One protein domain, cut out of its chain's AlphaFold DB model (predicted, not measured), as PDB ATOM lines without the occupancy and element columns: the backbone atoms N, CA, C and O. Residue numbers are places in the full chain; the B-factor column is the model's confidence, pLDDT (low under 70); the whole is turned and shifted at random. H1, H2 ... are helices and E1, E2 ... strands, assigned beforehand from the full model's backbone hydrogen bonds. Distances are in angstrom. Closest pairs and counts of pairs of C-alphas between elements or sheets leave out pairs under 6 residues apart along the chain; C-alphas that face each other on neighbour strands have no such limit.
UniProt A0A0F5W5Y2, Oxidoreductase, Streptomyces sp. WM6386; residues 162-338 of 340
ATOM      1  N   VAL A 162     202.970 365.044 203.577       94.50
ATOM      2  CA  VAL A 162     202.190 365.534 204.709       94.50
ATOM      3  C   VAL A 162     202.392 367.032 204.859       94.50
ATOM      4  O   VAL A 162     203.524 367.519 204.884       94.50
ATOM      5  N   LEU A 163     201.289 367.765 204.986       94.94
ATOM      6  CA  LEU A 163     201.321 369.187 205.297       94.94
ATOM      7  C   LEU A 163     201.254 369.378 206.815       94.94
ATOM      8  O   LEU A 163     200.268 369.014 207.454       94.94
ATOM      9  N   LEU A 164     202.302 369.941 207.405       96.38
ATOM     10  CA  LEU A 164     202.403 370.199 208.838       96.38
ATOM     11  C   LEU A 164     202.032 371.652 209.138       96.38
ATOM     12  O   LEU A 164     202.666 372.575 208.625       96.38
ATOM     13  N   ILE A 165     201.047 371.852 210.012       93.00
ATOM     14  CA  ILE A 165     200.511 373.176 210.345       93.00
ATOM     15  C   ILE A 165     200.653 373.446 211.837       93.00
ATOM     16  O   ILE A 165     200.135 372.700 212.669       93.00
ATOM     17  N   GLY A 166     201.332 374.534 212.204       88.88
ATOM     18  CA  GLY A 166     201.374 374.977 213.595       88.88
ATOM     19  C   GLY A 166     202.424 376.027 213.938       88.88
ATOM     20  O   GLY A 166     203.360 376.292 213.196       88.88
ATOM     21  N   ALA A 167     202.288 376.595 215.137       84.62
ATOM     22  CA  ALA A 167     203.122 377.708 215.597       84.62
ATOM     23  C   ALA A 167     204.519 377.296 216.117       84.62
ATOM     24  O   ALA A 167     205.418 378.128 216.234       84.62
ATOM     25  N   ARG A 168     204.735 376.020 216.472       89.56
ATOM     26  CA  ARG A 168     205.993 375.546 217.089       89.56
ATOM     27  C   ARG A 168     207.009 375.093 216.037       89.56
ATOM     28  O   ARG A 168     207.240 373.897 215.882       89.56
ATOM     29  N   VAL A 169     207.661 376.047 215.373       87.50
ATOM     30  CA  VAL A 169     208.602 375.797 214.257       87.50
ATOM     31  C   VAL A 169     209.652 374.727 214.580       87.50
ATOM     32  O   VAL A 169     209.846 373.805 213.796       87.50
ATOM     33  N   ALA A 170     210.285 374.780 215.757       92.06
ATOM     34  CA  ALA A 170     211.322 373.812 216.133       92.06
ATOM     35  C   ALA A 170     210.795 372.369 216.271       92.06
ATOM     36  O   ALA A 170     211.507 371.420 215.950       92.06
ATOM     37  N   LEU A 171     209.557 372.192 216.743       93.00
ATOM     38  CA  LEU A 171     208.922 370.873 216.817       93.00
ATOM     39  C   LEU A 171     208.563 370.374 215.416       93.00
ATOM     40  O   LEU A 171     208.852 369.225 215.093       93.00
ATOM     41  N   LEU A 172     207.972 371.241 214.588       94.06
ATOM     42  CA  LEU A 172     207.593 370.896 213.218       94.06
ATOM     43  C   LEU A 172     208.811 370.542 212.365       94.06
ATOM     44  O   LEU A 172     208.754 369.581 211.610       94.06
ATOM     45  N   ALA A 173     209.933 371.243 212.537       95.56
ATOM     46  CA  ALA A 173     211.183 370.927 211.855       95.56
ATOM     47  C   ALA A 173     211.708 369.531 212.228       95.56
ATOM     48  O   ALA A 173     212.105 368.770 211.348       95.56
ATOM     49  N   LYS A 174     211.662 369.162 213.518       95.88
ATOM     50  CA  LYS A 174     212.046 367.815 213.977       95.88
ATOM     51  C   LYS A 174     211.107 366.737 213.443       95.88
ATOM     52  O   LYS A 174     211.576 365.685 213.029       95.88
ATOM     53  N   LEU A 175     209.800 367.004 213.436       96.69
ATOM     54  CA  LEU A 175     208.808 366.084 212.884       96.69
ATOM     55  C   LEU A 175     208.999 365.894 211.375       96.69
ATOM     56  O   LEU A 175     209.046 364.762 210.912       96.69
ATOM     57  N   ALA A 176     209.172 366.981 210.620       96.56
ATOM     58  CA  ALA A 176     209.435 366.920 209.185       96.56
ATOM     59  C   ALA A 176     210.724 366.153 208.877       96.56
ATOM     60  O   ALA A 176     210.747 365.356 207.946       96.56
ATOM     61  N   ALA A 177     211.785 366.367 209.663       96.56
ATOM     62  CA  ALA A 177     213.021 365.605 209.529       96.56
ATOM     63  C   ALA A 177     212.780 364.106 209.762       96.56
ATOM     64  O   ALA A 177     213.150 363.311 208.908       96.56
ATOM     65  N   ALA A 178     212.097 363.732 210.850       96.00
ATOM     66  CA  ALA A 178     211.797 362.334 211.156       96.00
ATOM     67  C   ALA A 178     210.946 361.657 210.069       96.00
ATOM     68  O   ALA A 178     211.272 360.551 209.649       96.00
ATOM     69  N   LEU A 179     209.900 362.331 209.573       96.00
ATOM     70  CA  LEU A 179     209.065 361.832 208.475       96.00
ATOM     71  C   LEU A 179     209.895 361.604 207.206       96.00
ATOM     72  O   LEU A 179     209.834 360.531 206.615       96.00
ATOM     73  N   ARG A 180     210.736 362.575 206.827       95.06
ATOM     74  CA  ARG A 180     211.591 362.455 205.637       95.06
ATOM     75  C   ARG A 180     212.618 361.336 205.782       95.06
ATOM     76  O   ARG A 180     212.878 360.646 204.804       95.06
ATOM     77  N   THR A 181     213.170 361.133 206.979       94.25
ATOM     78  CA  THR A 181     214.092 360.022 207.259       94.25
ATOM     79  C   THR A 181     213.430 358.663 207.042       94.25
ATOM     80  O   THR A 181     214.083 357.764 206.528       94.25
ATOM     81  N   ILE A 182     212.139 358.519 207.359       92.62
ATOM     82  CA  ILE A 182     211.388 357.282 207.094       92.62
ATOM     83  C   ILE A 182     210.770 357.232 205.688       92.62
ATOM     84  O   ILE A 182     209.993 356.330 205.417       92.62
ATOM     85  N   GLY A 183     211.077 358.176 204.793       90.69
ATOM     86  CA  GLY A 183     210.574 358.173 203.412       90.69
ATOM     87  C   GLY A 183     209.238 358.893 203.183       90.69
ATOM     88  O   GLY A 183     208.748 358.911 202.056       90.69
ATOM     89  N   ILE A 184     208.670 359.542 204.204       92.81
ATOM     90  CA  ILE A 184     207.451 360.355 204.089       92.81
ATOM     91  C   ILE A 184     207.834 361.823 203.868       92.81
ATOM     92  O   ILE A 184     208.463 362.474 204.705       92.81
ATOM     93  N   GLY A 185     207.430 362.386 202.733       92.94
ATOM     94  CA  GLY A 185     207.605 363.803 202.444       92.94
ATOM     95  C   GLY A 185     206.832 364.672 203.440       92.94
ATOM     96  O   GLY A 185     205.707 364.368 203.820       92.94
ATOM     97  N   ALA A 186     207.418 365.787 203.857       95.00
ATOM     98  CA  ALA A 186     206.782 366.685 204.814       95.00
ATOM     99  C   ALA A 186     207.102 368.136 204.484       95.00
ATOM    100  O   ALA A 186     208.275 368.467 204.297       95.00
ATOM    101  N   ASP A 187     206.084 368.991 204.480       94.00
ATOM    102  CA  ASP A 187     206.217 370.441 204.331       94.00
ATOM    103  C   ASP A 187     205.605 371.148 205.528       94.00
ATOM    104  O   ASP A 187     204.692 370.633 206.166       94.00
ATOM    105  N   ILE A 188     206.123 372.330 205.847       92.56
ATOM    106  CA  ILE A 188     205.675 373.115 206.994       92.56
ATOM    107  C   ILE A 188     205.073 374.410 206.478       92.56
ATOM    108  O   ILE A 188     205.725 375.134 205.728       92.56
ATOM    109  N   THR A 189     203.865 374.722 206.931       88.12
ATOM    110  CA  THR A 189     203.203 375.994 206.653       88.12
ATOM    111  C   THR A 189     202.442 376.496 207.881       88.12
ATOM    112  O   THR A 189     202.209 375.756 208.840       88.12
ATOM    113  N   GLN A 190     202.077 377.774 207.875       78.94
ATOM    114  CA  GLN A 190     201.190 378.367 208.879       78.94
ATOM    115  C   GLN A 190     199.729 378.396 208.408       78.94
ATOM    116  O   GLN A 190     198.830 378.337 209.242       78.94
ATOM    117  N   ASP A 191     199.495 378.393 207.095       75.06
ATOM    118  CA  ASP A 191     198.173 378.327 206.477       75.06
ATOM    119  C   ASP A 191     198.220 377.601 205.116       75.06
ATOM    120  O   ASP A 191     199.283 377.235 204.616       75.06
ATOM    121  N   ALA A 192     197.049 377.335 204.543       75.00
ATOM    122  CA  ALA A 192     196.901 376.763 203.203       75.00
ATOM    123  C   ALA A 192     196.017 377.661 202.322       75.00
ATOM    124  O   ALA A 192     195.281 377.175 201.456       75.00
ATOM    125  N   GLU A 193     195.984 378.963 202.606       75.94
ATOM    126  CA  GLU A 193     195.159 379.901 201.853       75.94
ATOM    127  C   GLU A 193     195.881 380.299 200.560       75.94
ATOM    128  O   GLU A 193     197.073 380.579 200.550       75.94
ATOM    129  N   GLY A 194     195.170 380.270 199.431       73.38
ATOM    130  CA  GLY A 194     195.754 380.605 198.127       73.38
ATOM    131  C   GLY A 194     196.671 379.536 197.516       73.38
ATOM    132  O   GLY A 194     197.169 379.756 196.415       73.38
ATOM    133  N   VAL A 195     196.857 378.381 198.168       83.62
ATOM    134  CA  VAL A 195     197.606 377.254 197.590       83.62
ATOM    135  C   VAL A 195     196.822 376.657 196.409       83.62
ATOM    136  O   VAL A 195     195.642 376.318 196.576       83.62
ATOM    137  N   PRO A 196     197.439 376.514 195.222       85.44
ATOM    138  CA  PRO A 196     196.803 375.912 194.055       85.44
ATOM    139  C   PRO A 196     196.313 374.475 194.296       85.44
ATOM    140  O   PRO A 196     196.910 373.693 195.036       85.44
ATOM    141  N   ALA A 197     195.207 374.096 193.648       84.50
ATOM    142  CA  ALA A 197     194.581 372.786 193.848       84.50
ATOM    143  C   ALA A 197     195.477 371.609 193.417       84.50
ATOM    144  O   ALA A 197     195.387 370.525 193.983       84.50
ATOM    145  N   ASP A 198     196.325 371.801 192.410       83.69
ATOM    146  CA  ASP A 198     197.330 370.839 191.954       83.69
ATOM    147  C   ASP A 198     198.427 370.596 192.992       83.69
ATOM    148  O   ASP A 198     198.794 369.443 193.211       83.69
ATOM    149  N   GLU A 199     198.865 371.629 193.710       85.69
ATOM    150  CA  GLU A 199     199.797 371.464 194.830       85.69
ATOM    151  C   GLU A 199     199.141 370.726 196.004       85.69
ATOM    152  O   GLU A 199     199.736 369.811 196.578       85.69
ATOM    153  N   LEU A 200     197.881 371.047 196.324       88.19
ATOM    154  CA  LEU A 200     197.143 370.375 197.400       88.19
ATOM    155  C   LEU A 200     196.946 368.875 197.136       88.19
ATOM    156  O   LEU A 200     196.961 368.077 198.074       88.19
ATOM    157  N   ARG A 201     196.828 368.469 195.865       87.31
ATOM    158  CA  ARG A 201     196.729 367.054 195.461       87.31
ATOM    159  C   ARG A 201     197.980 366.240 195.766       87.31
ATOM    160  O   ARG A 201     197.897 365.017 195.732       87.31
ATOM    161  N   ALA A 202     199.114 366.865 196.075       87.50
ATOM    162  CA  ALA A 202     200.317 366.132 196.450       87.50
ATOM    163  C   ALA A 202     200.250 365.563 197.881       87.50
ATOM    164  O   ALA A 202     201.020 364.659 198.207       87.50
ATOM    165  N   TYR A 203     199.347 366.068 198.733       91.62
ATOM    166  CA  TYR A 203     199.283 365.712 200.152       91.62
ATOM    167  C   TYR A 203     198.293 364.577 200.442       91.62
ATOM    168  O   TYR A 203     197.126 364.619 200.046       91.62
ATOM    169  N   GLY A 204     198.761 363.562 201.169       91.31
ATOM    170  CA  GLY A 204     197.951 362.446 201.667       91.31
ATOM    171  C   GLY A 204     197.367 362.703 203.056       91.31
ATOM    172  O   GLY A 204     196.303 362.170 203.385       91.31
ATOM    173  N   ALA A 205     198.024 363.565 203.841       94.75
ATOM    174  CA  ALA A 205     197.572 363.983 205.161       94.75
ATOM    175  C   ALA A 205     197.920 365.451 205.476       94.75
ATOM    176  O   ALA A 205     198.888 366.014 204.962       94.75
ATOM    177  N   VAL A 206     197.149 366.050 206.383       95.69
ATOM    178  CA  VAL A 206     197.423 367.337 207.031       95.69
ATOM    179  C   VAL A 206     197.485 367.109 208.535       95.69
ATOM    180  O   VAL A 206     196.516 366.628 209.123       95.69
ATOM    181  N   ALA A 207     198.594 367.476 209.173       96.38
ATOM    182  CA  ALA A 207     198.765 367.346 210.616       96.38
ATOM    183  C   ALA A 207     198.775 368.718 211.298       96.38
ATOM    184  O   ALA A 207     199.633 369.562 211.030       96.38
ATOM    185  N   PHE A 208     197.837 368.924 212.219       95.06
ATOM    186  CA  PHE A 208     197.725 370.136 213.019       95.06
ATOM    187  C   PHE A 208     198.455 369.980 214.351       95.06
ATOM    188  O   PHE A 208     198.238 369.033 215.110       95.06
ATOM    189  N   GLY A 209     199.277 370.967 214.692       91.25
ATOM    190  CA  GLY A 209     199.806 371.108 216.039       91.25
ATOM    191  C   GLY A 209     198.690 371.415 217.042       91.25
ATOM    192  O   GLY A 209     197.776 372.188 216.761       91.25
ATOM    193  N   ARG A 210     198.806 370.882 218.265       86.94
ATOM    194  CA  ARG A 210     197.806 371.030 219.344       86.94
ATOM    195  C   ARG A 210     197.341 372.473 219.603       86.94
ATOM    196  O   ARG A 210     196.197 372.682 219.986       86.94
ATOM    197  N   ALA A 211     198.222 373.456 219.399       87.25
ATOM    198  CA  ALA A 211     197.954 374.874 219.653       87.25
ATOM    199  C   ALA A 211     197.237 375.616 218.505       87.25
ATOM    200  O   ALA A 211     196.877 376.772 218.690       87.25
ATOM    201  N   VAL A 212     197.048 374.988 217.338       89.44
ATOM    202  CA  VAL A 212     196.355 375.601 216.189       89.44
ATOM    203  C   VAL A 212     194.885 375.816 216.536       89.44
ATOM    204  O   VAL A 212     194.222 374.875 216.993       89.44
ATOM    205  N   ALA A 213     194.373 377.025 216.304       91.19
ATOM    206  CA  ALA A 213     192.998 377.390 216.632       91.19
ATOM    207  C   ALA A 213     191.983 376.697 215.707       91.19
ATOM    208  O   ALA A 213     192.261 376.435 214.539       91.19
ATOM    209  N   GLN A 214     190.762 376.447 216.193       91.19
ATOM    210  CA  GLN A 214     189.726 375.775 215.389       91.19
ATOM    211  C   GLN A 214     189.373 376.532 214.101       91.19
ATOM    212  O   GLN A 214     189.093 375.914 213.077       91.19
ATOM    213  N   GLN A 215     189.439 377.865 214.124       90.44
ATOM    214  CA  GLN A 215     189.205 378.691 212.939       90.44
ATOM    215  C   GLN A 215     190.262 378.460 211.848       90.44
ATOM    216  O   GLN A 215     189.904 378.354 210.676       90.44
ATOM    217  N   GLU A 216     191.536 378.340 212.231       90.38
ATOM    218  CA  GLU A 216     192.652 378.050 211.320       90.38
ATOM    219  C   GLU A 216     192.518 376.637 210.738       90.38
ATOM    220  O   GLU A 216     192.597 376.455 209.523       90.38
ATOM    221  N   ARG A 217     192.196 375.638 211.578       93.12
ATOM    222  CA  ARG A 217     191.932 374.261 211.111       93.12
ATOM    223  C   ARG A 217     190.790 374.224 210.102       93.12
ATOM    224  O   ARG A 217     190.907 373.588 209.058       93.12
ATOM    225  N   ALA A 218     189.695 374.927 210.391       92.44
ATOM    226  CA  ALA A 218     188.550 375.020 209.492       92.44
ATOM    227  C   ALA A 218     188.896 375.737 208.177       92.44
ATOM    228  O   ALA A 218     188.370 375.369 207.129       92.44
ATOM    229  N   ALA A 219     189.776 376.742 208.201       91.56
ATOM    230  CA  ALA A 219     190.235 377.416 206.987       91.56
ATOM    231  C   ALA A 219     191.005 376.460 206.069       91.56
ATOM    232  O   ALA A 219     190.672 376.359 204.891       91.56
ATOM    233  N   VAL A 220     191.943 375.693 206.625       92.12
ATOM    234  CA  VAL A 220     192.705 374.687 205.874       92.12
ATOM    235  C   VAL A 220     191.786 373.600 205.321       92.12
ATOM    236  O   VAL A 220     191.890 373.257 204.145       92.12
ATOM    237  N   ARG A 221     190.846 373.089 206.129       94.00
ATOM    238  CA  ARG A 221     189.857 372.094 205.674       94.00
ATOM    239  C   ARG A 221     189.080 372.592 204.453       94.00
ATOM    240  O   ARG A 221     189.046 371.907 203.435       94.00
ATOM    241  N   ARG A 222     188.595 373.837 204.496       92.19
ATOM    242  CA  ARG A 222     187.909 374.471 203.358       92.19
ATOM    243  C   ARG A 222     188.781 374.588 202.104       92.19
ATOM    244  O   ARG A 222     188.238 374.487 201.007       92.19
ATOM    245  N   SER A 223     190.091 374.818 202.222       91.94
ATOM    246  CA  SER A 223     190.986 374.864 201.049       91.94
ATOM    247  C   SER A 223     191.028 373.519 200.317       91.94
ATOM    248  O   SER A 223     190.851 373.479 199.100       91.94
ATOM    249  N   PHE A 224     191.187 372.416 201.052       92.75
ATOM    250  CA  PHE A 224     191.197 371.066 200.479       92.75
ATOM    251  C   PHE A 224     189.823 370.647 199.936       92.75
ATOM    252  O   PHE A 224     189.744 370.093 198.840       92.75
ATOM    253  N   GLU A 225     188.739 370.983 200.644       92.19
ATOM    254  CA  GLU A 225     187.362 370.754 200.179       92.19
ATOM    255  C   GLU A 225     187.092 371.464 198.844       92.19
ATOM    256  O   GLU A 225     186.599 370.847 197.901       92.19
ATOM    257  N   ARG A 226     187.472 372.744 198.718       90.44
ATOM    258  CA  ARG A 226     187.324 373.512 197.466       90.44
ATOM    259  C   ARG A 226     188.159 372.948 196.321       90.44
ATOM    260  O   ARG A 226     187.753 373.057 195.168       90.44
ATOM    261  N   ALA A 227     189.314 372.367 196.629       89.06
ATOM    262  CA  ALA A 227     190.173 371.721 195.645       89.06
ATOM    263  C   ALA A 227     189.666 370.326 195.217       89.06
ATOM    264  O   ALA A 227     190.199 369.759 194.259       89.06
ATOM    265  N   GLY A 228     188.649 369.780 195.901       89.44
ATOM    266  CA  GLY A 228     188.123 368.435 195.655       89.44
ATOM    267  C   GLY A 228     189.123 367.336 196.016       89.44
ATOM    268  O   GLY A 228     189.181 366.309 195.345       89.44
ATOM    269  N   VAL A 229     189.965 367.575 197.025       87.62
ATOM    270  CA  VAL A 229     191.056 366.674 197.414       87.62
ATOM    271  C   VAL A 229     190.684 365.950 198.700       87.62
ATOM    272  O   VAL A 229     190.598 366.561 199.760       87.62
ATOM    273  N   GLU A 230     190.514 364.631 198.621       87.62
ATOM    274  CA  GLU A 230     190.402 363.799 199.818       87.62
ATOM    275  C   GLU A 230     191.760 363.731 200.528       87.62
ATOM    276  O   GLU A 230     192.766 363.358 199.920       87.62
ATOM    277  N   VAL A 231     191.801 364.114 201.804       91.50
ATOM    278  CA  VAL A 231     193.020 364.150 202.619       91.50
ATOM    279  C   VAL A 231     192.697 363.715 204.044       91.50
ATOM    280  O   VAL A 231     191.623 364.017 204.568       91.50
ATOM    281  N   ALA A 232     193.615 362.993 204.685       93.69
ATOM    282  CA  ALA A 232     193.460 362.649 206.093       93.69
ATOM    283  C   ALA A 232     193.840 363.846 206.978       93.69
ATOM    284  O   ALA A 232     194.817 364.540 206.707       93.69
ATOM    285  N   TYR A 233     193.097 364.085 208.057       95.06
ATOM    286  CA  TYR A 233     193.412 365.152 209.008       95.06
ATOM    287  C   TYR A 233     193.832 364.560 210.346       95.06
ATOM    288  O   TYR A 233     193.089 363.780 210.935       95.06
ATOM    289  N   VAL A 234     194.991 364.980 210.840       96.31
ATOM    290  CA  VAL A 234     195.567 364.515 212.102       96.31
ATOM    291  C   VAL A 234     195.626 365.674 213.080       96.31
ATOM    292  O   VAL A 234     196.345 366.647 212.864       96.31
ATOM    293  N   ASP A 235     194.900 365.562 214.184       94.94
ATOM    294  CA  ASP A 235     195.093 366.442 215.330       94.94
ATOM    295  C   ASP A 235     196.182 365.833 216.226       94.94
ATOM    296  O   ASP A 235     196.016 364.755 216.801       94.94
ATOM    297  N   GLY A 236     197.337 366.499 216.314       93.75
ATOM    298  CA  GLY A 236     198.472 365.991 217.080       93.75
ATOM    299  C   GLY A 236     198.148 365.881 218.571       93.75
ATOM    300  O   GLY A 236     197.861 366.894 219.215       93.75
ATOM    301  N   LEU A 237     198.242 364.667 219.121       93.69
ATOM    302  CA  LEU A 237     197.867 364.361 220.506       93.69
ATOM    303  C   LEU A 237     198.794 365.059 221.508       93.69
ATOM    304  O   LEU A 237     198.351 365.747 222.429       93.69
ATOM    305  N   ALA A 238     200.101 364.938 221.285       93.25
ATOM    306  CA  ALA A 238     201.128 365.544 222.119       93.25
ATOM    307  C   ALA A 238     202.354 365.943 221.288       93.25
ATOM    308  O   ALA A 238     202.587 365.380 220.220       93.25
ATOM    309  N   PRO A 239     203.177 366.900 221.759       93.12
ATOM    310  CA  PRO A 239     204.406 367.324 221.084       93.12
ATOM    311  C   PRO A 239     205.547 366.289 221.203       93.12
ATOM    312  O   PRO A 239     206.675 366.633 221.548       93.12
ATOM    313  N   ILE A 240     205.250 365.017 220.927       94.06
ATOM    314  CA  ILE A 240     206.162 363.874 220.987       94.06
ATOM    315  C   ILE A 240     206.375 363.387 219.553       94.06
ATOM    316  O   ILE A 240     205.448 362.879 218.935       94.06
ATOM    317  N   VAL A 241     207.586 363.550 219.009       95.12
ATOM    318  CA  VAL A 241     207.850 363.270 217.584       95.12
ATOM    319  C   VAL A 241     207.522 361.820 217.191       95.12
ATOM    320  O   VAL A 241     206.754 361.667 216.245       95.12
ATOM    321  N   PRO A 242     207.981 360.772 217.905       95.69
ATOM    322  CA  PRO A 242     207.630 359.390 217.553       95.69
ATOM    323  C   PRO A 242     206.120 359.105 217.560       95.69
ATOM    324  O   PRO A 242     205.617 358.417 216.677       95.69
ATOM    325  N   LEU A 243     205.382 359.691 218.512       96.19
ATOM    326  CA  LEU A 243     203.921 359.582 218.588       96.19
ATOM    327  C   LEU A 243     203.249 360.258 217.387       96.19
ATOM    328  O   LEU A 243     202.362 359.678 216.772       96.19
ATOM    329  N   LEU A 244     203.681 361.474 217.036       96.69
ATOM    330  CA  LEU A 244     203.137 362.215 215.895       96.69
ATOM    331  C   LEU A 244     203.435 361.507 214.569       96.69
ATOM    332  O   LEU A 244     202.565 361.474 213.706       96.69
ATOM    333  N   VAL A 245     204.625 360.912 214.420       96.88
ATOM    334  CA  VAL A 245     204.955 360.051 213.274       96.88
ATOM    335  C   VAL A 245     203.973 358.882 213.203       96.88
ATOM    336  O   VAL A 245     203.325 358.718 212.178       96.88
ATOM    337  N   ALA A 246     203.769 358.151 214.303       96.69
ATOM    338  CA  ALA A 246     202.823 357.035 214.345       96.69
ATOM    339  C   ALA A 246     201.373 357.454 214.020       96.69
ATOM    340  O   ALA A 246     200.681 356.745 213.297       96.69
ATOM    341  N   GLN A 247     200.914 358.620 214.499       96.56
ATOM    342  CA  GLN A 247     199.582 359.147 214.165       96.56
ATOM    343  C   GLN A 247     199.443 359.463 212.672       96.56
ATOM    344  O   GLN A 247     198.391 359.233 212.081       96.56
ATOM    345  N   ILE A 248     200.492 360.031 212.078       95.94
ATOM    346  CA  ILE A 248     200.521 360.395 210.662       95.94
ATOM    347  C   ILE A 248     200.546 359.140 209.792       95.94
ATOM    348  O   ILE A 248     199.769 359.057 208.850       95.94
ATOM    349  N   GLU A 249     201.373 358.153 210.129       94.31
ATOM    350  CA  GLU A 249     201.389 356.856 209.449       94.31
ATOM    351  C   GLU A 249     200.027 356.162 209.525       94.31
ATOM    352  O   GLU A 249     199.492 355.747 208.501       94.31
ATOM    353  N   HIS A 250     199.413 356.123 210.713       94.56
ATOM    354  CA  HIS A 250     198.071 355.570 210.887       94.56
ATOM    355  C   HIS A 250     197.041 356.250 209.966       94.56
ATOM    356  O   HIS A 250     196.204 355.585 209.360       94.56
ATOM    357  N   ALA A 251     197.122 357.575 209.827       93.69
ATOM    358  CA  ALA A 251     196.223 358.355 208.981       93.69
ATOM    359  C   ALA A 251     196.511 358.224 207.475       93.69
ATOM    360  O   ALA A 251     195.620 358.455 206.655       93.69
ATOM    361  N   LEU A 252     197.748 357.888 207.103       91.00
ATOM    362  CA  LEU A 252     198.143 357.637 205.720       91.00
ATOM    363  C   LEU A 252     197.773 356.226 205.252       91.00
ATOM    364  O   LEU A 252     197.709 356.010 204.047       91.00
ATOM    365  N   ASP A 253     197.480 355.295 206.162       90.25
ATOM    366  CA  ASP A 253     197.146 353.911 205.825       90.25
ATOM    367  C   ASP A 253     195.841 353.788 205.031       90.25
ATOM    368  O   ASP A 253     194.730 353.911 205.564       90.25
ATOM    369  N   ARG A 254     195.995 353.516 203.730       85.31
ATOM    370  CA  ARG A 254     194.907 353.312 202.764       85.31
ATOM    371  C   ARG A 254     194.539 351.846 202.558       85.31
ATOM    372  O   ARG A 254     193.632 351.575 201.776       85.31
ATOM    373  N   SER A 255     195.186 350.920 203.264       86.88
ATOM    374  CA  SER A 255     194.899 349.490 203.134       86.88
ATOM    375  C   SER A 255     193.442 349.210 203.538       86.88
ATOM    376  O   SER A 255     192.983 349.754 204.552       86.88
ATOM    377  N   PRO A 256     192.677 348.386 202.804       87.38
ATOM    378  CA  PRO A 256     191.333 347.981 203.217       87.38
ATOM    379  C   PRO A 256     191.339 347.375 204.624       87.38
ATOM    380  O   PRO A 256     192.237 346.612 204.966       87.38
ATOM    381  N   GLN A 257     190.348 347.695 205.463       85.81
ATOM    382  CA  GLN A 257     190.348 347.274 206.874       85.81
ATOM    383  C   GLN A 257     190.390 345.745 207.041       85.81
ATOM    384  O   GLN A 257     191.085 345.241 207.919       85.81
ATOM    385  N   GLU A 258     189.690 345.009 206.176       84.88
ATOM    386  CA  GLU A 258     189.706 343.538 206.117       84.88
ATOM    387  C   GLU A 258     191.074 342.937 205.761       84.88
ATOM    388  O   GLU A 258     191.324 341.766 206.033       84.88
ATOM    389  N   GLN A 259     191.966 343.746 205.189       86.62
ATOM    390  CA  GLN A 259     193.322 343.373 204.800       86.62
ATOM    391  C   GLN A 259     194.367 343.875 205.800       86.62
ATOM    392  O   GLN A 259     195.554 343.784 205.520       86.62
ATOM    393  N   ARG A 260     193.974 344.404 206.967       90.56
ATOM    394  CA  ARG A 260     194.916 344.820 208.019       90.56
ATOM    395  C   ARG A 260     195.062 343.721 209.063       90.56
ATOM    396  O   ARG A 260     194.064 343.163 209.524       90.56
ATOM    397  N   ARG A 261     196.302 343.451 209.495       91.44
ATOM    398  CA  ARG A 261     196.550 342.564 210.646       91.44
ATOM    399  C   ARG A 261     196.117 343.231 211.934       91.44
ATOM    400  O   ARG A 261     195.318 342.671 212.666       91.44
ATOM    401  N   LEU A 262     196.608 344.440 212.180       94.75
ATOM    402  CA  LEU A 262     196.281 345.237 213.354       94.75
ATOM    403  C   LEU A 262     195.043 346.097 213.070       94.75
ATOM    404  O   LEU A 262     195.099 347.024 212.267       94.75
ATOM    405  N   THR A 263     193.923 345.788 213.725       95.25
ATOM    406  CA  THR A 263     192.623 346.418 213.416       95.25
ATOM    407  C   THR A 263     192.075 347.281 214.538       95.25
ATOM    408  O   THR A 263     191.245 348.156 214.282       95.25
ATOM    409  N   ARG A 264     192.530 347.062 215.775       96.38
ATOM    410  CA  ARG A 264     192.073 347.843 216.922       96.38
ATOM    411  C   ARG A 264     193.145 348.000 217.987       96.38
ATOM    412  O   ARG A 264     193.853 347.048 218.313       96.38
ATOM    413  N   LEU A 265     193.175 349.194 218.566       97.88
ATOM    414  CA  LEU A 265     193.863 349.532 219.799       97.88
ATOM    415  C   LEU A 265     192.862 350.278 220.685       97.88
ATOM    416  O   LEU A 265     192.086 351.091 220.195       97.88
ATOM    417  N   VAL A 266     192.841 349.968 221.974       97.06
ATOM    418  CA  VAL A 266     192.125 350.725 223.006       97.06
ATOM    419  C   VAL A 266     193.059 350.834 224.199       97.06
ATOM    420  O   VAL A 266     193.682 349.840 224.562       97.06
ATOM    421  N   ALA A 267     193.152 352.008 224.813       95.56
ATOM    422  CA  ALA A 267     193.978 352.239 225.991       95.56
ATOM    423  C   ALA A 267     193.111 352.835 227.109       95.56
ATOM    424  O   ALA A 267     192.667 353.978 227.006       95.56
ATOM    425  N   ALA A 268     192.832 352.052 228.150       94.38
ATOM    426  CA  ALA A 268     192.006 352.483 229.276       94.38
ATOM    427  C   ALA A 268     192.403 351.753 230.560       94.38
ATOM    428  O   ALA A 268     192.808 350.593 230.508       94.38
ATOM    429  N   ASP A 269     192.274 352.426 231.705       88.69
ATOM    430  CA  ASP A 269     192.401 351.825 233.043       88.69
ATOM    431  C   ASP A 269     193.718 351.051 233.281       88.69
ATOM    432  O   ASP A 269     193.782 350.120 234.083       88.69
ATOM    433  N   GLY A 270     194.802 351.441 232.598       91.50
ATOM    434  CA  GLY A 270     196.098 350.762 232.700       91.50
ATOM    435  C   GLY A 270     196.223 349.484 231.865       91.50
ATOM    436  O   GLY A 270     197.164 348.720 232.062       91.50
ATOM    437  N   GLU A 271     195.323 349.261 230.911       94.50
ATOM    438  CA  GLU A 271     195.389 348.161 229.951       94.50
ATOM    439  C   GLU A 271     195.402 348.679 228.507       94.50
ATOM    440  O   GLU A 271     194.780 349.688 228.168       94.50
ATOM    441  N   ALA A 272     196.097 347.945 227.635       96.88
ATOM    442  CA  ALA A 272     195.973 348.059 226.190       96.88
ATOM    443  C   ALA A 272     195.196 346.853 225.644       96.88
ATOM    444  O   ALA A 272     195.633 345.707 225.763       96.88
ATOM    445  N   GLY A 273     194.045 347.113 225.028       97.56
ATOM    446  CA  GLY A 273     193.299 346.138 224.241       97.56
ATOM    447  C   GLY A 273     193.749 346.177 222.782       97.56
ATOM    448  O   GLY A 273     193.612 347.214 222.140       97.56
ATOM    449  N   VAL A 274     194.248 345.061 222.255       97.88
ATOM    450  CA  VAL A 274     194.739 344.933 220.873       97.88
ATOM    451  C   VAL A 274     193.924 343.875 220.132       97.88
ATOM    452  O   VAL A 274     193.676 342.803 220.679       97.88
ATOM    453  N   GLU A 275     193.510 344.149 218.896       97.62
ATOM    454  CA  GLU A 275     192.825 343.177 218.030       97.62
ATOM    455  C   GLU A 275     193.642 342.921 216.764       97.62
ATOM    456  O   GLU A 275     193.938 343.856 216.008       97.62
ATOM    457  N   VAL A 276     193.994 341.649 216.545       95.44
ATOM    458  CA  VAL A 276     194.723 341.190 215.359       95.44
ATOM    459  C   VAL A 276     193.936 340.133 214.583       95.44
ATOM    460  O   VAL A 276     193.262 339.294 215.179       95.44
ATOM    461  N   THR A 277     193.989 340.164 213.252       92.06
ATOM    462  CA  THR A 277     193.206 339.269 212.369       92.06
ATOM    463  C   THR A 277     193.955 338.001 211.959       92.06
ATOM    464  O   THR A 277     193.331 337.017 211.562       92.06
ATOM    465  N   SER A 278     195.278 337.992 212.097       90.00
ATOM    466  CA  SER A 278     196.149 336.843 211.856       90.00
ATOM    467  C   SER A 278     197.320 336.865 212.842       90.00
ATOM    468  O   SER A 278     197.615 337.932 213.387       90.00
ATOM    469  N   PRO A 279     198.019 335.734 213.052       91.31
ATOM    470  CA  PRO A 279     199.222 335.718 213.869       91.31
ATOM    471  C   PRO A 279     200.256 336.737 213.371       91.31
ATOM    472  O   PRO A 279     200.578 336.781 212.179       91.31
ATOM    473  N   CYS A 280     200.735 337.597 214.267       92.38
ATOM    474  CA  CYS A 280     201.785 338.573 213.971       92.38
ATOM    475  C   CYS A 280     202.462 339.086 215.239       92.38
ATOM    476  O   CYS A 280     201.872 339.119 216.322       92.38
ATOM    477  N   ARG A 281     203.696 339.551 215.092       93.88
ATOM    478  CA  ARG A 281     204.453 340.277 216.094       93.88
ATOM    479  C   ARG A 281     203.875 341.674 216.260       93.88
ATOM    480  O   ARG A 281     203.780 342.451 215.311       93.88
ATOM    481  N   VAL A 282     203.509 341.992 217.492       95.56
ATOM    482  CA  VAL A 282     203.028 343.307 217.903       95.56
ATOM    483  C   VAL A 282     204.036 343.907 218.866       95.56
ATOM    484  O   VAL A 282     204.413 343.281 219.856       95.56
ATOM    485  N   ARG A 283     204.417 345.156 218.605       95.56
ATOM    486  CA  ARG A 283     205.155 346.001 219.541       95.56
ATOM    487  C   ARG A 283     204.225 347.067 220.101       95.56
ATOM    488  O   ARG A 283     203.609 347.807 219.334       95.56
ATOM    489  N   LEU A 284     204.148 347.166 221.424       96.75
ATOM    490  CA  LEU A 284     203.478 348.257 222.121       96.75
ATOM    491  C   LEU A 284     204.502 349.184 222.770       96.75
ATOM    492  O   LEU A 284     205.373 348.753 223.527       96.75
ATOM    493  N   THR A 285     204.352 350.480 222.529       96.69
ATOM    494  CA  THR A 285     205.157 351.524 223.164       96.69
ATOM    495  C   THR A 285     204.247 352.523 223.862       96.69
ATOM    496  O   THR A 285     203.348 353.093 223.244       96.69
ATOM    497  N   ALA A 286     204.492 352.751 225.149       96.31
ATOM    498  CA  ALA A 286     203.833 353.787 225.926       96.31
ATOM    499  C   ALA A 286     204.667 355.074 225.889       96.31
ATOM    500  O   ALA A 286     205.869 355.065 226.162       96.31
ATOM    501  N   TYR A 287     204.017 356.192 225.585       95.56
ATOM    502  CA  TYR A 287     204.579 357.531 225.681       95.56
ATOM    503  C   TYR A 287     203.845 358.309 226.761       95.56
ATOM    504  O   TYR A 287     202.620 358.296 226.802       95.56
ATOM    505  N   ARG A 288     204.563 359.062 227.594       94.19
ATOM    506  CA  ARG A 288     203.927 359.981 228.547       94.19
ATOM    507  C   ARG A 288     204.670 361.293 228.689       94.19
ATOM    508  O   ARG A 288     205.892 361.349 228.539       94.19
ATOM    509  N   LEU A 289     203.923 362.330 229.048       92.31
ATOM    510  CA  LEU A 289     204.460 363.615 229.475       92.31
ATOM    511  C   LEU A 289     204.396 363.720 230.995       92.31
ATOM    512  O   LEU A 289     203.353 363.510 231.614       92.31
ATOM    513  N   ASP A 290     205.524 364.056 231.615       88.31
ATOM    514  CA  ASP A 290     205.522 364.430 233.024       88.31
ATOM    515  C   ASP A 290     205.006 365.872 233.234       88.31
ATOM    516  O   ASP A 290     204.716 366.616 232.295       88.31
ATOM    517  N   ARG A 291     204.911 366.299 234.500       85.12
ATOM    518  CA  ARG A 291     204.463 367.659 234.861       85.12
ATOM    519  C   ARG A 291     205.385 368.772 234.346       85.12
ATOM    520  O   ARG A 291     204.982 369.930 234.347       85.12
ATOM    521  N   LEU A 292     206.611 368.438 233.947       86.88
ATOM    522  CA  LEU A 292     207.602 369.351 233.378       86.88
ATOM    523  C   LEU A 292     207.655 369.249 231.843       86.88
ATOM    524  O   LEU A 292     208.588 369.777 231.239       86.88
ATOM    525  N   LEU A 293     206.671 368.588 231.218       83.06
ATOM    526  CA  LEU A 293     206.586 368.339 229.775       83.06
ATOM    527  C   LEU A 293     207.772 367.537 229.217       83.06
ATOM    528  O   LEU A 293     208.104 367.655 228.036       83.06
ATOM    529  N   ARG A 294     208.419 366.714 230.048       89.19
ATOM    530  CA  ARG A 294     209.444 365.773 229.595       89.19
ATOM    531  C   ARG A 294     208.776 364.517 229.065       89.19
ATOM    532  O   ARG A 294     207.910 363.935 229.720       89.19
ATOM    533  N   THR A 295     209.221 364.097 227.890       91.94
ATOM    534  CA  THR A 295     208.781 362.858 227.259       91.94
ATOM    535  C   THR A 295     209.473 361.665 227.897       91.94
ATOM    536  O   THR A 295     210.699 361.633 227.996       91.94
ATOM    537  N   HIS A 296     208.685 360.661 228.259       92.94
ATOM    538  CA  HIS A 296     209.157 359.315 228.557       92.94
ATOM    539  C   HIS A 296     208.567 358.349 227.535       92.94
ATOM    540  O   HIS A 296     207.413 358.514 227.138       92.94
ATOM    541  N   ALA A 297     209.365 357.370 227.121       93.44
ATOM    542  CA  ALA A 297     208.967 356.306 226.214       93.44
ATOM    543  C   ALA A 297     209.408 354.966 226.805       93.44
ATOM    544  O   ALA A 297     210.521 354.869 227.323       93.44
ATOM    545  N   GLU A 298     208.541 353.967 226.734       93.38
ATOM    546  CA  GLU A 298     208.791 352.627 227.257       93.38
ATOM    547  C   GLU A 298     208.159 351.593 226.326       93.38
ATOM    548  O   GLU A 298     206.988 351.715 225.963       93.38
ATOM    549  N   GLU A 299     208.934 350.591 225.915       94.50
ATOM    550  CA  GLU A 299     208.382 349.414 225.247       94.50
ATOM    551  C   GLU A 299     207.748 348.520 226.311       94.50
ATOM    552  O   GLU A 299     208.430 348.002 227.190       94.50
ATOM    553  N   VAL A 300     206.425 348.393 226.251       95.00
ATOM    554  CA  VAL A 300     205.627 347.689 227.266       95.00
ATOM    555  C   VAL A 300     205.274 346.267 226.832       95.00
ATOM    556  O   VAL A 300     204.898 345.447 227.664       95.00
ATOM    557  N   PHE A 301     205.398 345.966 225.538       96.06
ATOM    558  CA  PHE A 301     205.219 344.630 224.982       96.06
ATOM    559  C   PHE A 301     205.934 344.510 223.632       96.06
ATOM    560  O   PHE A 301     205.816 345.402 222.795       96.06
ATOM    561  N   ASP A 302     206.615 343.390 223.402       95.31
ATOM    562  CA  ASP A 302     207.103 342.970 222.087       95.31
ATOM    563  C   ASP A 302     206.990 341.439 222.003       95.31
ATOM    564  O   ASP A 302     207.669 340.711 222.730       95.31
ATOM    565  N   GLY A 303     206.080 340.943 221.166       95.00
ATOM    566  CA  GLY A 303     205.820 339.512 221.053       95.00
ATOM    567  C   GLY A 303     204.800 339.158 219.976       95.00
ATOM    568  O   GLY A 303     204.123 340.024 219.429       95.00
ATOM    569  N   VAL A 304     204.697 337.865 219.664       95.19
ATOM    570  CA  VAL A 304     203.713 337.342 218.703       95.19
ATOM    571  C   VAL A 304     202.360 337.174 219.387       95.19
ATOM    572  O   VAL A 304     202.273 336.577 220.460       95.19
ATOM    573  N   LEU A 305     201.314 337.700 218.755       95.50
ATOM    574  CA  LEU A 305     199.922 337.532 219.156       95.50
ATOM    575  C   LEU A 305     199.197 336.670 218.124       95.50
ATOM    576  O   LEU A 305     199.302 336.922 216.926       95.50
ATOM    577  N   GLU A 306     198.440 335.681 218.598       95.00
ATOM    578  CA  GLU A 306     197.522 334.889 217.769       95.00
ATOM    579  C   GLU A 306     196.338 335.730 217.278       95.00
ATOM    580  O   GLU A 306     196.035 336.773 217.851       95.00
ATOM    581  N   ALA A 307     195.612 335.271 216.259       94.31
ATOM    582  CA  ALA A 307     194.399 335.959 215.811       94.31
ATOM    583  C   ALA A 307     193.378 336.119 216.960       94.31
ATOM    584  O   ALA A 307     193.045 335.157 217.653       94.31
ATOM    585  N   GLY A 308     192.854 337.332 217.149       96.44
ATOM    586  CA  GLY A 308     191.846 337.644 218.158       96.44
ATOM    587  C   GLY A 308     192.133 338.910 218.959       96.44
ATOM    588  O   GLY A 308     192.887 339.792 218.548       96.44
ATOM    589  N   ARG A 309     191.475 339.005 220.120       97.62
ATOM    590  CA  ARG A 309     191.575 340.139 221.044       97.62
ATOM    591  C   ARG A 309     192.475 339.795 222.216       97.62
ATOM    592  O   ARG A 309     192.242 338.805 222.903       97.62
ATOM    593  N   HIS A 310     193.414 340.684 222.494       97.88
ATOM    594  CA  HIS A 310     194.409 340.549 223.546       97.88
ATOM    595  C   HIS A 310     194.311 341.723 224.501       97.88
ATOM    596  O   HIS A 310     194.025 342.848 224.089       97.88
ATOM    597  N   ARG A 311     194.548 341.461 225.783       97.00
ATOM    598  CA  ARG A 311     194.679 342.499 226.805       97.00
ATOM    599  C   ARG A 311     196.078 342.438 227.369       97.00
ATOM    600  O   ARG A 311     196.520 341.379 227.809       97.00
ATOM    601  N   ILE A 312     196.751 343.572 227.340       96.62
ATOM    602  CA  ILE A 312     198.121 343.713 227.802       96.62
ATOM    603  C   ILE A 312     198.102 344.712 228.951       96.62
ATOM    604  O   ILE A 312     197.708 345.866 228.776       96.62
ATOM    605  N   ALA A 313     198.493 344.245 230.134       94.94
ATOM    606  CA  ALA A 313     198.621 345.096 231.306       94.94
ATOM    607  C   ALA A 313     199.793 346.064 231.119       94.94
ATOM    608  O   ALA A 313     200.861 345.673 230.648       94.94
ATOM    609  N   LEU A 314     199.595 347.320 231.505       93.69
ATOM    610  CA  LEU A 314     200.589 348.377 231.376       93.69
ATOM    611  C   LEU A 314     201.097 348.769 232.764       93.69
ATOM    612  O   LEU A 314     200.316 348.911 233.706       93.69
ATOM    613  N   ASP A 315     202.408 348.973 232.904       88.56
ATOM    614  CA  ASP A 315     202.972 349.463 234.163       88.56
ATOM    615  C   ASP A 315     202.374 350.842 234.490       88.56
ATOM    616  O   ASP A 315     202.405 351.767 233.674       88.56
ATOM    617  N   ALA A 316     201.868 351.014 235.713       86.56
ATOM    618  CA  ALA A 316     201.297 352.274 236.186       86.56
ATOM    619  C   ALA A 316     202.258 353.475 236.045       86.56
ATOM    620  O   ALA A 316     201.821 354.623 235.965       86.56
ATOM    621  N   ARG A 317     203.575 353.241 236.025       86.94
ATOM    622  CA  ARG A 317     204.605 354.254 235.758       86.94
ATOM    623  C   ARG A 317     204.684 354.629 234.284       86.94
ATOM    624  O   ARG A 317     204.962 355.797 234.007       86.94
ATOM    625  N   ALA A 318     204.451 353.690 233.371       83.44
ATOM    626  CA  ALA A 318     204.481 353.914 231.928       83.44
ATOM    627  C   ALA A 318     203.296 354.778 231.471       83.44
ATOM    628  O   ALA A 318     203.444 355.629 230.596       83.44
ATOM    629  N   VAL A 319     202.144 354.636 232.137       86.19
ATOM    630  CA  VAL A 319     200.871 355.272 231.746       86.19
ATOM    631  C   VAL A 319     200.392 356.336 232.736       86.19
ATOM    632  O   VAL A 319     199.211 356.623 232.863       86.19
ATOM    633  N   LYS A 320     201.310 356.946 233.488       84.62
ATOM    634  CA  LYS A 320     200.959 357.995 234.453       84.62
ATOM    635  C   LYS A 320     200.738 359.348 233.771       84.62
ATOM    636  O   LYS A 320     201.653 359.859 233.127       84.62
ATOM    637  N   GLY A 321     199.625 360.015 234.082       85.94
ATOM    638  CA  GLY A 321     199.368 361.389 233.634       85.94
ATOM    639  C   GLY A 321     198.946 361.437 232.168       85.94
ATOM    640  O   GLY A 321     198.248 360.551 231.713       85.94
ATOM    641  N   GLU A 322     199.352 362.457 231.411       92.06
ATOM    642  CA  GLU A 322     199.036 362.501 229.977       92.06
ATOM    643  C   GLU A 322     199.876 361.444 229.242       92.06
ATOM    644  O   GLU A 322     201.088 361.617 229.067       92.06
ATOM    645  N   SER A 323     199.239 360.328 228.876       95.31
ATOM    646  CA  SER A 323     199.895 359.157 228.296       95.31
ATOM    647  C   SER A 323     199.172 358.616 227.063       95.31
ATOM    648  O   SER A 323     197.984 358.853 226.849       95.31
ATOM    649  N   PHE A 324     199.931 357.929 226.215       96.62
ATOM    650  CA  PHE A 324     199.539 357.468 224.890       96.62
ATOM    651  C   PHE A 324     200.167 356.106 224.623       96.62
ATOM    652  O   PHE A 324     201.277 355.838 225.083       96.62
ATOM    653  N   VAL A 325     199.491 355.268 223.849       97.38
ATOM    654  CA  VAL A 325     199.973 353.947 223.453       97.38
ATOM    655  C   VAL A 325     200.040 353.888 221.935       97.38
ATOM    656  O   VAL A 325     199.111 354.304 221.246       97.38
ATOM    657  N   VAL A 326     201.149 353.371 221.417       97.88
ATOM    658  CA  VAL A 326     201.332 353.061 220.000       97.88
ATOM    659  C   VAL A 326     201.468 351.555 219.863       97.88
ATOM    660  O   VAL A 326     202.327 350.961 220.512       97.88
ATOM    661  N   ALA A 327     200.639 350.954 219.015       97.56
ATOM    662  CA  ALA A 327     200.747 349.557 218.616       97.56
ATOM    663  C   ALA A 327     201.268 349.476 217.186       97.56
ATOM    664  O   ALA A 327     200.719 350.136 216.307       97.56
ATOM    665  N   ARG A 328     202.305 348.672 216.944       95.69
ATOM    666  CA  ARG A 328     202.920 348.508 215.624       95.69
ATOM    667  C   ARG A 328     203.067 347.035 215.259       95.69
ATOM    668  O   ARG A 328     203.445 346.215 216.093       95.69
ATOM    669  N   THR A 329     202.791 346.746 213.996       93.25
ATOM    670  CA  THR A 329     203.111 345.506 213.273       93.25
ATOM    671  C   THR A 329     203.938 345.875 212.039       93.25
ATOM    672  O   THR A 329     204.045 347.063 211.725       93.25
ATOM    673  N   SER A 330     204.483 344.900 211.309       87.00
ATOM    674  CA  SER A 330     205.130 345.166 210.010       87.00
ATOM    675  C   SER A 330     204.194 345.911 209.049       87.00
ATOM    676  O   SER A 330     204.605 346.865 208.395       87.00
ATOM    677  N   GLY A 331     202.913 345.530 209.026       88.38
ATOM    678  CA  GLY A 331     201.913 346.043 208.086       88.38
ATOM    679  C   GLY A 331     201.052 347.214 208.570       88.38
ATOM    680  O   GLY A 331     200.089 347.564 207.897       88.38
ATOM    681  N   GLY A 332     201.301 347.788 209.753       91.69
ATOM    682  CA  GLY A 332     200.440 348.869 210.240       91.69
ATOM    683  C   GLY A 332     200.724 349.360 211.652       91.69
ATOM    684  O   GLY A 332     201.390 348.698 212.453       91.69
ATOM    685  N   VAL A 333     200.171 350.534 211.957       96.31
ATOM    686  CA  VAL A 333     200.308 351.216 213.245       96.31
ATOM    687  C   VAL A 333     198.976 351.810 213.694       96.31
ATOM    688  O   VAL A 333     198.228 352.365 212.890       96.31
ATOM    689  N   LEU A 334     198.690 351.697 214.991       97.31
ATOM    690  CA  LEU A 334     197.564 352.338 215.666       97.31
ATOM    691  C   LEU A 334     198.072 353.174 216.836       97.31
ATOM    692  O   LEU A 334     199.076 352.835 217.470       97.31
ATOM    693  N   VAL A 335     197.362 354.259 217.137       97.38
ATOM    694  CA  VAL A 335     197.709 355.182 218.218       97.38
ATOM    695  C   VAL A 335     196.470 355.501 219.032       97.38
ATOM    696  O   VAL A 335     195.452 355.872 218.460       97.38
ATOM    697  N   GLU A 336     196.582 355.425 220.355       97.25
ATOM    698  CA  GLU A 336     195.508 355.787 221.274       97.25
ATOM    699  C   GLU A 336     196.006 356.644 222.435       97.25
ATOM    700  O   GLU A 336     197.130 356.490 222.918       97.25
ATOM    701  N   ALA A 337     195.150 357.551 222.901       95.56
ATOM    702  CA  ALA A 337     195.356 358.244 224.168       95.56
ATOM    703  C   ALA A 337     194.833 357.379 225.316       95.56
ATOM    704  O   ALA A 337     193.787 356.746 225.192       95.56
ATOM    705  N   MET A 338     195.546 357.365 226.441       94.06
ATOM    706  CA  MET A 338     195.103 356.635 227.623       94.06
ATOM    707  C   MET A 338     193.888 357.323 228.250       94.06
ATOM    708  O   MET A 338     193.965 358.488 228.651       94.06
TER     709      MET A 338
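What this domain is: This is residues 162 to 338 of the 340 residues of the protein "Oxidoreductase" of Streptomyces sp. WM6386 (UniProt A0A0F5W5Y2). The domain has two lobes with helix H4 between them: a parallel sheet of four strands with H1 and H4 over one face and H3 over the other, and a sandwich of two antiparallel sheets, E8 E7 E10 E11 and E5 E6 E9. H4 lies between the sheet E2 E1 E3 E4 and the sheet E8 E7 E10 E11, while short H2 is at the far side of the first lobe. The printed part has 177 residues, with four named helices and eleven named strands in the order E1 H1 E2 H2 E3 H3 E4 H4 E5 E6 E7 E8 E9 E10 E11, and the class is mixed, helices and strands. The whole is compact, with a radius of gyration of the C-alphas of 17.0 A and spans of 48 by 41 by 28 A.

Where its parts are: E1, residues 162 to 165, begins with C-alpha 162 at (202.190, 365.534, 204.709). H1, residues 169 to 181, is 18.1 A long, and E2 is residues 185 to 189. H2 is residues 197 to 200, E3 residues 203 to 208. H3, residues 214 to 227, is 20.2 A long, and E4 is residues 232 to 235. H4, residues 241 to 252, is 16.3 A long and begins with C-alpha 241 at (207.850, 363.270, 217.584). E5 is residues 262 to 268, E6 residues 271 to 276. E7, residues 280 to 289, measures 29.6 A, and E8, residues 295 to 305, measures 28.0 A. E9 is residues 308 to 313. E10, residues 322 to 329, measures 24.2 A, and E11, residues 332 to 337, ends with C-alpha 337 at (195.356, 358.244, 224.168).

How they stand to each other: The first sheet runs E2 E1 E3 E4, all parallel, with N 164 and O 187 at 2.8 A, N 165 and O 207 at 2.9 A, and N 206 and O 232 at 2.8 A, within hydrogen-bond range. E1, H1, E2 and E3, H3, E4 are strand-helix-strand units, two parallel neighbour strands with a helix between; E2, H2, E3 is a split one, with E1 between its strands. The three crossovers are right-handed. H1 is on this sheet at a height of 8.7 A, along the strands; H3 is on the opposite face at 10.6 A. H4, on the same face as H1, has a height of 8.9 A. H1 and H4 touch through residues 241 to 245 of H4 alone, closest at the C-alphas of Leu 175 and Val 241, 5.6 A, at a steep tilt of 60 degrees. H2 is not on the sheet; it touches residues 224 to 227 of H3 alone, the C-alphas of Ala 197 and Ala 227 coming closest at 4.9 A. H4 is also on the twisted sheet E8 E7 E10 E11, at a height of 8.6 A, in two layers, a helix on one face of a sheet; the closest C-alphas of H4 and E11 are those of His 250 and Val 333, 5.4 A. That sheet is antiparallel, with N 284 and O 301 at 2.8 A, N 285 and O 326 at 2.9 A, and N 327 and O 334 at 2.9 A. It forms a sandwich, two sheets face to face, with the antiparallel sheet E5 E6 E9, where N 266 and O 273 are 2.9 A apart and N 274 and O 310 2.9 A. E5 and E6, E7 and E8, and E10 and E11 are hairpins. In H1, H3 and H4 every O i to N i+4 pair is within hydrogen-bond range; H2 is too short for such a pair.

The domain as a whole: The C-alphas farthest apart, those of Gly 194 and Glu 306, are 49.8 A apart. The printed part has no cut and no long link; the links E2 to H2, H4 to E5 and E9 to E10 are short, the others tight. The mean pLDDT of the printed part is 92.1, and no printed residue is under 70.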